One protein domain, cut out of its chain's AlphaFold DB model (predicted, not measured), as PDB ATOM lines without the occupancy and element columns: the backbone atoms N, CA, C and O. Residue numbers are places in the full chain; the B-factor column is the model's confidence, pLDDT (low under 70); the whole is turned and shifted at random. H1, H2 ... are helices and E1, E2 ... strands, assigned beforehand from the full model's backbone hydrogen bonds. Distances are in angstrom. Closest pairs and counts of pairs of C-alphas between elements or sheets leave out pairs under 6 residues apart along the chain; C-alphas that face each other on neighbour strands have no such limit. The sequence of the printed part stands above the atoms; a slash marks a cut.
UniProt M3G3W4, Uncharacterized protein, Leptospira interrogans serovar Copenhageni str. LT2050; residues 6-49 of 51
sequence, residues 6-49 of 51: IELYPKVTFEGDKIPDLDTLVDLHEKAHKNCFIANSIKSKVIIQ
ATOM      1  N   ILE A   6      -7.939 -12.379 -24.526       96.38
ATOM      2  CA  ILE A   6      -8.780 -12.125 -25.694       96.38
ATOM      3  C   ILE A   6      -7.976 -12.524 -26.930       96.38
ATOM      4  O   ILE A   6      -6.846 -12.076 -27.108       96.38
ATOM      5  N   GLU A   7      -8.554 -13.361 -27.784       96.69
ATOM      6  CA  GLU A   7      -7.964 -13.742 -29.068       96.69
ATOM      7  C   GLU A   7      -8.880 -13.276 -30.193       96.69
ATOM      8  O   GLU A   7     -10.069 -13.594 -30.206       96.69
ATOM      9  N   LEU A   8      -8.328 -12.499 -31.122       95.50
ATOM     10  CA  LEU A   8      -9.051 -11.974 -32.271       95.50
ATOM     11  C   LEU A   8      -8.612 -12.722 -33.524       95.50
ATOM     12  O   LEU A   8      -7.422 -12.816 -33.803       95.50
ATOM     13  N   TYR A   9      -9.589 -13.199 -34.290       95.44
ATOM     14  CA  TYR A   9      -9.392 -13.923 -35.546       95.44
ATOM     15  C   TYR A   9      -9.977 -13.110 -36.709       95.44
ATOM     16  O   TYR A   9     -11.025 -13.483 -37.247       95.44
ATOM     17  N   PRO A  10      -9.386 -11.946 -37.042       92.38
ATOM     18  CA  PRO A  10      -9.888 -11.104 -38.116       92.38
ATOM     19  C   PRO A  10      -9.800 -11.848 -39.450       92.38
ATOM     20  O   PRO A  10      -8.788 -12.465 -39.762       92.38
ATOM     21  N   LYS A  11     -10.877 -11.772 -40.233       92.00
ATOM     22  CA  LYS A  11     -10.922 -12.245 -41.615       92.00
ATOM     23  C   LYS A  11     -11.101 -11.031 -42.510       92.00
ATOM     24  O   LYS A  11     -12.085 -10.309 -42.348       92.00
ATOM     25  N   VAL A  12     -10.158 -10.810 -43.419       90.44
ATOM     26  CA  VAL A  12     -10.136  -9.629 -44.287       90.44
ATOM     27  C   VAL A  12     -10.121 -10.080 -45.742       90.44
ATOM     28  O   VAL A  12      -9.375 -10.981 -46.108       90.44
ATOM     29  N   THR A  13     -10.956  -9.454 -46.566       91.19
ATOM     30  CA  THR A  13     -10.938  -9.623 -48.021       91.19
ATOM     31  C   THR A  13     -10.467  -8.310 -48.629       91.19
ATOM     32  O   THR A  13     -10.998  -7.256 -48.286       91.19
ATOM     33  N   PHE A  14      -9.471  -8.375 -49.511       91.12
ATOM     34  CA  PHE A  14      -8.978  -7.223 -50.263       91.12
ATOM     35  C   PHE A  14      -9.485  -7.303 -51.701       91.12
ATOM     36  O   PHE A  14      -9.581  -8.391 -52.267       91.12
ATOM     37  N   GLU A  15      -9.784  -6.149 -52.285       92.88
ATOM     38  CA  GLU A  15     -10.238  -6.012 -53.668       92.88
ATOM     39  C   GLU A  15      -9.381  -4.964 -54.396       92.88
ATOM     40  O   GLU A  15      -8.789  -4.084 -53.766       92.88
ATOM     41  N   GLY A  16      -9.324  -5.054 -55.727       91.94
ATOM     42  CA  GLY A  16      -8.525  -4.173 -56.585       91.94
ATOM     43  C   GLY A  16      -7.155  -4.745 -56.959       91.94
ATOM     44  O   GLY A  16      -6.850  -5.908 -56.700       91.94
ATOM     45  N   ASP A  17      -6.322  -3.916 -57.590       89.19
ATOM     46  CA  ASP A  17      -5.084  -4.378 -58.241       89.19
ATOM     47  C   ASP A  17      -3.922  -4.653 -57.271       89.19
ATOM     48  O   ASP A  17      -2.939  -5.296 -57.636       89.19
ATOM     49  N   LYS A  18      -4.005  -4.157 -56.029       88.31
ATOM     50  CA  LYS A  18      -2.984  -4.358 -54.991       88.31
ATOM     51  C   LYS A  18      -3.566  -5.097 -53.800       88.31
ATOM     52  O   LYS A  18      -4.151  -4.494 -52.903       88.31
ATOM     53  N   ILE A  19      -3.328  -6.400 -53.781       92.56
ATOM     54  CA  ILE A  19      -3.623  -7.267 -52.647       92.56
ATOM     55  C   ILE A  19      -2.329  -7.407 -51.833       92.56
ATOM     56  O   ILE A  19      -1.297  -7.747 -52.419       92.56
ATOM     57  N   PRO A  20      -2.340  -7.100 -50.524       91.38
ATOM     58  CA  PRO A  20      -1.166  -7.280 -49.683       91.38
ATOM     59  C   PRO A  20      -0.781  -8.759 -49.621       91.38
ATOM     60  O   PRO A  20      -1.641  -9.640 -49.579       91.38
ATOM     61  N   ASP A  21       0.521  -9.021 -49.599       91.44
ATOM     62  CA  ASP A  21       1.034 -10.341 -49.256       91.44
ATOM     63  C   ASP A  21       0.851 -10.629 -47.756       91.44
ATOM     64  O   ASP A  21       0.398  -9.786 -46.971       91.44
ATOM     65  N   LEU A  22       1.181 -11.857 -47.357       90.19
ATOM     66  CA  LEU A  22       1.005 -12.317 -45.984       90.19
ATOM     67  C   LEU A  22       1.826 -11.484 -44.985       90.19
ATOM     68  O   LEU A  22       1.314 -11.138 -43.923       90.19
ATOM     69  N   ASP A  23       3.063 -11.121 -45.328       93.06
ATOM     70  CA  ASP A  23       3.932 -10.326 -44.454       93.06
ATOM     71  C   ASP A  23       3.373  -8.912 -44.244       93.06
ATOM     72  O   ASP A  23       3.297  -8.420 -43.116       93.06
ATOM     73  N   THR A  24       2.888  -8.279 -45.316       93.56
ATOM     74  CA  THR A  24       2.236  -6.965 -45.257       93.56
ATOM     75  C   THR A  24       0.942  -7.023 -44.447       93.56
ATOM     76  O   THR A  24       0.647  -6.107 -43.679       93.56
ATOM     77  N   LEU A  25       0.161  -8.097 -44.588       93.38
ATOM     78  CA  LEU A  25      -1.055  -8.315 -43.806       93.38
ATOM     79  C   LEU A  25      -0.752  -8.444 -42.306       93.38
ATOM     80  O   LEU A  25      -1.436  -7.830 -41.481       93.38
ATOM     81  N   VAL A  26       0.280  -9.210 -41.944       92.69
ATOM     82  CA  VAL A  26       0.723  -9.353 -40.550       92.69
ATOM     83  C   VAL A  26       1.154  -7.998 -39.988       92.69
ATOM     84  O   VAL A  26       0.649  -7.590 -38.943       92.69
ATOM     85  N   ASP A  27       1.994  -7.256 -40.711       94.62
ATOM     86  CA  ASP A  27       2.458  -5.926 -40.301       94.62
ATOM     87  C   ASP A  27       1.300  -4.920 -40.142       94.62
ATOM     88  O   ASP A  27       1.255  -4.156 -39.174       94.62
ATOM     89  N   LEU A  28       0.298  -4.959 -41.029       94.56
ATOM     90  CA  LEU A  28      -0.927  -4.160 -40.903       94.56
ATOM     91  C   LEU A  28      -1.665  -4.456 -39.591       94.56
ATOM     92  O   LEU A  28      -2.048  -3.531 -38.865       94.56
ATOM     93  N   HIS A  29      -1.851  -5.737 -39.266       95.19
ATOM     94  CA  HIS A  29      -2.516  -6.150 -38.033       95.19
ATOM     95  C   HIS A  29      -1.706  -5.792 -36.780       95.19
ATOM     96  O   HIS A  29      -2.289  -5.319 -35.799       95.19
ATOM     97  N   GLU A  30      -0.383  -5.942 -36.811       94.25
ATOM     98  CA  GLU A  30       0.497  -5.526 -35.717       94.25
ATOM     99  C   GLU A  30       0.436  -4.016 -35.481       94.25
ATOM    100  O   GLU A  30       0.246  -3.566 -34.345       94.25
ATOM    101  N   LYS A  31       0.518  -3.215 -36.549       95.69
ATOM    102  CA  LYS A  31       0.399  -1.752 -36.477       95.69
ATOM    103  C   LYS A  31      -0.954  -1.319 -35.927       95.69
ATOM    104  O   LYS A  31      -1.005  -0.421 -35.082       95.69
ATOM    105  N   ALA A  32      -2.041  -1.951 -36.361       96.00
ATOM    106  CA  ALA A  32      -3.374  -1.671 -35.837       96.00
ATOM    107  C   ALA A  32      -3.464  -1.997 -34.339       96.00
ATOM    108  O   ALA A  32      -3.968  -1.193 -33.554       96.00
ATOM    109  N   HIS A  33      -2.932  -3.148 -33.924       95.88
ATOM    110  CA  HIS A  33      -2.984  -3.569 -32.530       95.88
ATOM    111  C   HIS A  33      -2.131  -2.689 -31.612       95.88
ATOM    112  O   HIS A  33      -2.596  -2.286 -30.548       95.88
ATOM    113  N   LYS A  34      -0.929  -2.306 -32.055       95.31
ATOM    114  CA  LYS A  34      -0.041  -1.389 -31.327       95.31
ATOM    115  C   LYS A  34      -0.719  -0.054 -31.002       95.31
ATOM    116  O   LYS A  34      -0.495   0.513 -29.934       95.31
ATOM    117  N   ASN A  35      -1.579   0.423 -31.900       96.44
ATOM    118  CA  ASN A  35      -2.325   1.673 -31.744       96.44
ATOM    119  C   ASN A  35      -3.751   1.472 -31.191       96.44
ATOM    120  O   ASN A  35      -4.539   2.416 -31.151       96.44
ATOM    121  N   CYS A  36      -4.116   0.263 -30.757       96.81
ATOM    122  CA  CYS A  36      -5.463  -0.029 -30.284       96.81
ATOM    123  C   CYS A  36      -5.700   0.571 -28.894       96.81
ATOM    124  O   CYS A  36      -5.188   0.070 -27.892       96.81
ATOM    125  N   PHE A  37      -6.545   1.602 -28.807       96.88
ATOM    126  CA  PHE A  37      -6.878   2.240 -27.530       96.88
ATOM    127  C   PHE A  37      -7.424   1.256 -26.495       96.88
ATOM    128  O   PHE A  37      -7.037   1.319 -25.333       96.88
ATOM    129  N   ILE A  38      -8.280   0.319 -26.909       95.00
ATOM    130  CA  ILE A  38      -8.909  -0.635 -25.988       95.00
ATOM    131  C   ILE A  38      -7.879  -1.605 -25.416       95.00
ATOM    132  O   ILE A  38      -7.801  -1.743 -24.199       95.00
ATOM    133  N   ALA A  39      -7.056  -2.223 -26.265       95.44
ATOM    134  CA  ALA A  39      -6.006  -3.134 -25.814       95.44
ATOM    135  C   ALA A  39      -4.997  -2.432 -24.894       95.44
ATOM    136  O   ALA A  39      -4.586  -3.003 -23.890       95.44
ATOM    137  N   ASN A  40      -4.678  -1.168 -25.186       96.06
ATOM    138  CA  ASN A  40      -3.783  -0.349 -24.371       96.06
ATOM    139  C   ASN A  40      -4.424   0.168 -23.066       96.06
ATOM    140  O   ASN A  40      -3.714   0.697 -22.215       96.06
ATOM    141  N   SER A  41      -5.741   0.025 -22.889       97.19
ATOM    142  CA  SER A  41      -6.477   0.528 -21.715       97.19
ATOM    143  C   SER A  41      -6.945  -0.573 -20.761       97.19
ATOM    144  O   SER A  41      -7.521  -0.275 -19.714       97.19
ATOM    145  N   ILE A  42      -6.729  -1.849 -21.097       95.75
ATOM    146  CA  ILE A  42      -7.187  -2.989 -20.295       95.75
ATOM    147  C   ILE A  42      -6.018  -3.871 -19.858       95.75
ATOM    148  O   ILE A  42      -4.973  -3.922 -20.491       95.75
ATOM    149  N   LYS A  43      -6.209  -4.607 -18.759       96.00
ATOM    150  CA  LYS A  43      -5.204  -5.554 -18.239       96.00
ATOM    151  C   LYS A  43      -5.210  -6.905 -18.957       96.00
ATOM    152  O   LYS A  43      -4.312  -7.716 -18.748       96.00
ATOM    153  N   SER A  44      -6.252  -7.185 -19.733       97.00
ATOM    154  CA  SER A  44      -6.409  -8.452 -20.440       97.00
ATOM    155  C   SER A  44      -5.373  -8.566 -21.554       97.00
ATOM    156  O   SER A  44      -5.156  -7.617 -22.304       97.00
ATOM    157  N   LYS A  45      -4.768  -9.746 -21.712       96.12
ATOM    158  CA  LYS A  45      -3.855 -10.000 -22.829       96.12
ATOM    159  C   LYS A  45      -4.659 -10.152 -24.117       96.12
ATOM    160  O   LYS A  45      -5.442 -11.094 -24.229       96.12
ATOM    161  N   VAL A  46      -4.439  -9.267 -25.081       96.81
ATOM    162  CA  VAL A  46      -5.065  -9.332 -26.405       96.81
ATOM    163  C   VAL A  46      -4.060  -9.904 -27.405       96.81
ATOM    164  O   VAL A  46      -2.896  -9.516 -27.405       96.81
ATOM    165  N   ILE A  47      -4.487 -10.870 -28.216       95.81
ATOM    166  CA  ILE A  47      -3.663 -11.528 -29.237       95.81
ATOM    167  C   ILE A  47      -4.414 -11.472 -30.565       95.81
ATOM    168  O   ILE A  47      -5.605 -11.785 -30.608       95.81
ATOM    169  N   ILE A  48      -3.721 -11.092 -31.637       95.62
ATOM    170  CA  ILE A  48      -4.263 -11.102 -32.998       95.62
ATOM    171  C   ILE A  48      -3.764 -12.350 -33.721       95.62
ATOM    172  O   ILE A  48      -2.573 -12.643 -33.696       95.62
ATOM    173  N   GLN A  49      -4.683 -13.069 -34.354       94.06
ATOM    174  CA  GLN A  49      -4.424 -14.233 -35.194       94.06
ATOM    175  C   GLN A  49      -4.848 -13.885 -36.630       94.06
ATOM    176  O   GLN A  49      -5.996 -14.164 -36.997       94.06
TER     177      GLN A  49
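AT A GLANCE: This is residues 6 to 49 of the 51 residues of an uncharacterized protein of Leptospira interrogans serovar Copenhageni str. LT2050 (UniProt M3G3W4). A small, loose rod: at one end a short parallel pair of strands, E1 and E2, with helix H2 near E2; the longer helix H1 comes close to E2 with its residues 26 to 33, but most of it reaches past the strands' ends, toward the other end of the rod, where a loop, residues 13 to 19, sticks out. The 44 printed residues run E1, H1, H2, E2, class mixed, with a radius of gyration of the C-alphas of 12.3 A and spans of 40 by 17 by 15 A.

IN THESE COORDINATES: E1 is residues 6 to 8, from C-alpha 6 at (-8.780, -12.125, -25.694). E2 is residues 45 to 48, 10.2 A long, ending at C-alpha 48 at (-4.263, -11.102, -32.998). H1 is residues 22 to 34, 18.3 A; H2 is residues 37 to 41.

HOW THE PARTS SIT: E1 and E2 are parallel, at 11 degrees; N 6 and O 45 are 2.8 A apart, within hydrogen-bond range. E1, H1, H2 and E2 form a strand-helix-strand unit, parallel neighbour strands with helices between, its crossover right-handed. The closest C-alphas of H1 and E2, His 29 and Ile 48, are 7.3 A apart; those of H2 and E2, Ala 39 and Val 46, 6.3 A. H1 and H2 are close but not clearly touching, the closest C-alphas, His 33 and Ala 39, 7.4 A apart. E1 and H2 are apart. In H1 and H2 every O i to N i+4 pair is within hydrogen-bond range.

THE WHOLE: The farthest C-alphas, Asp 17 and Lys 43, are 40.0 A apart. The printed part has no cut; the E1 to H1 link is long, 13 residues. No printed residue is under 70 in pLDDT.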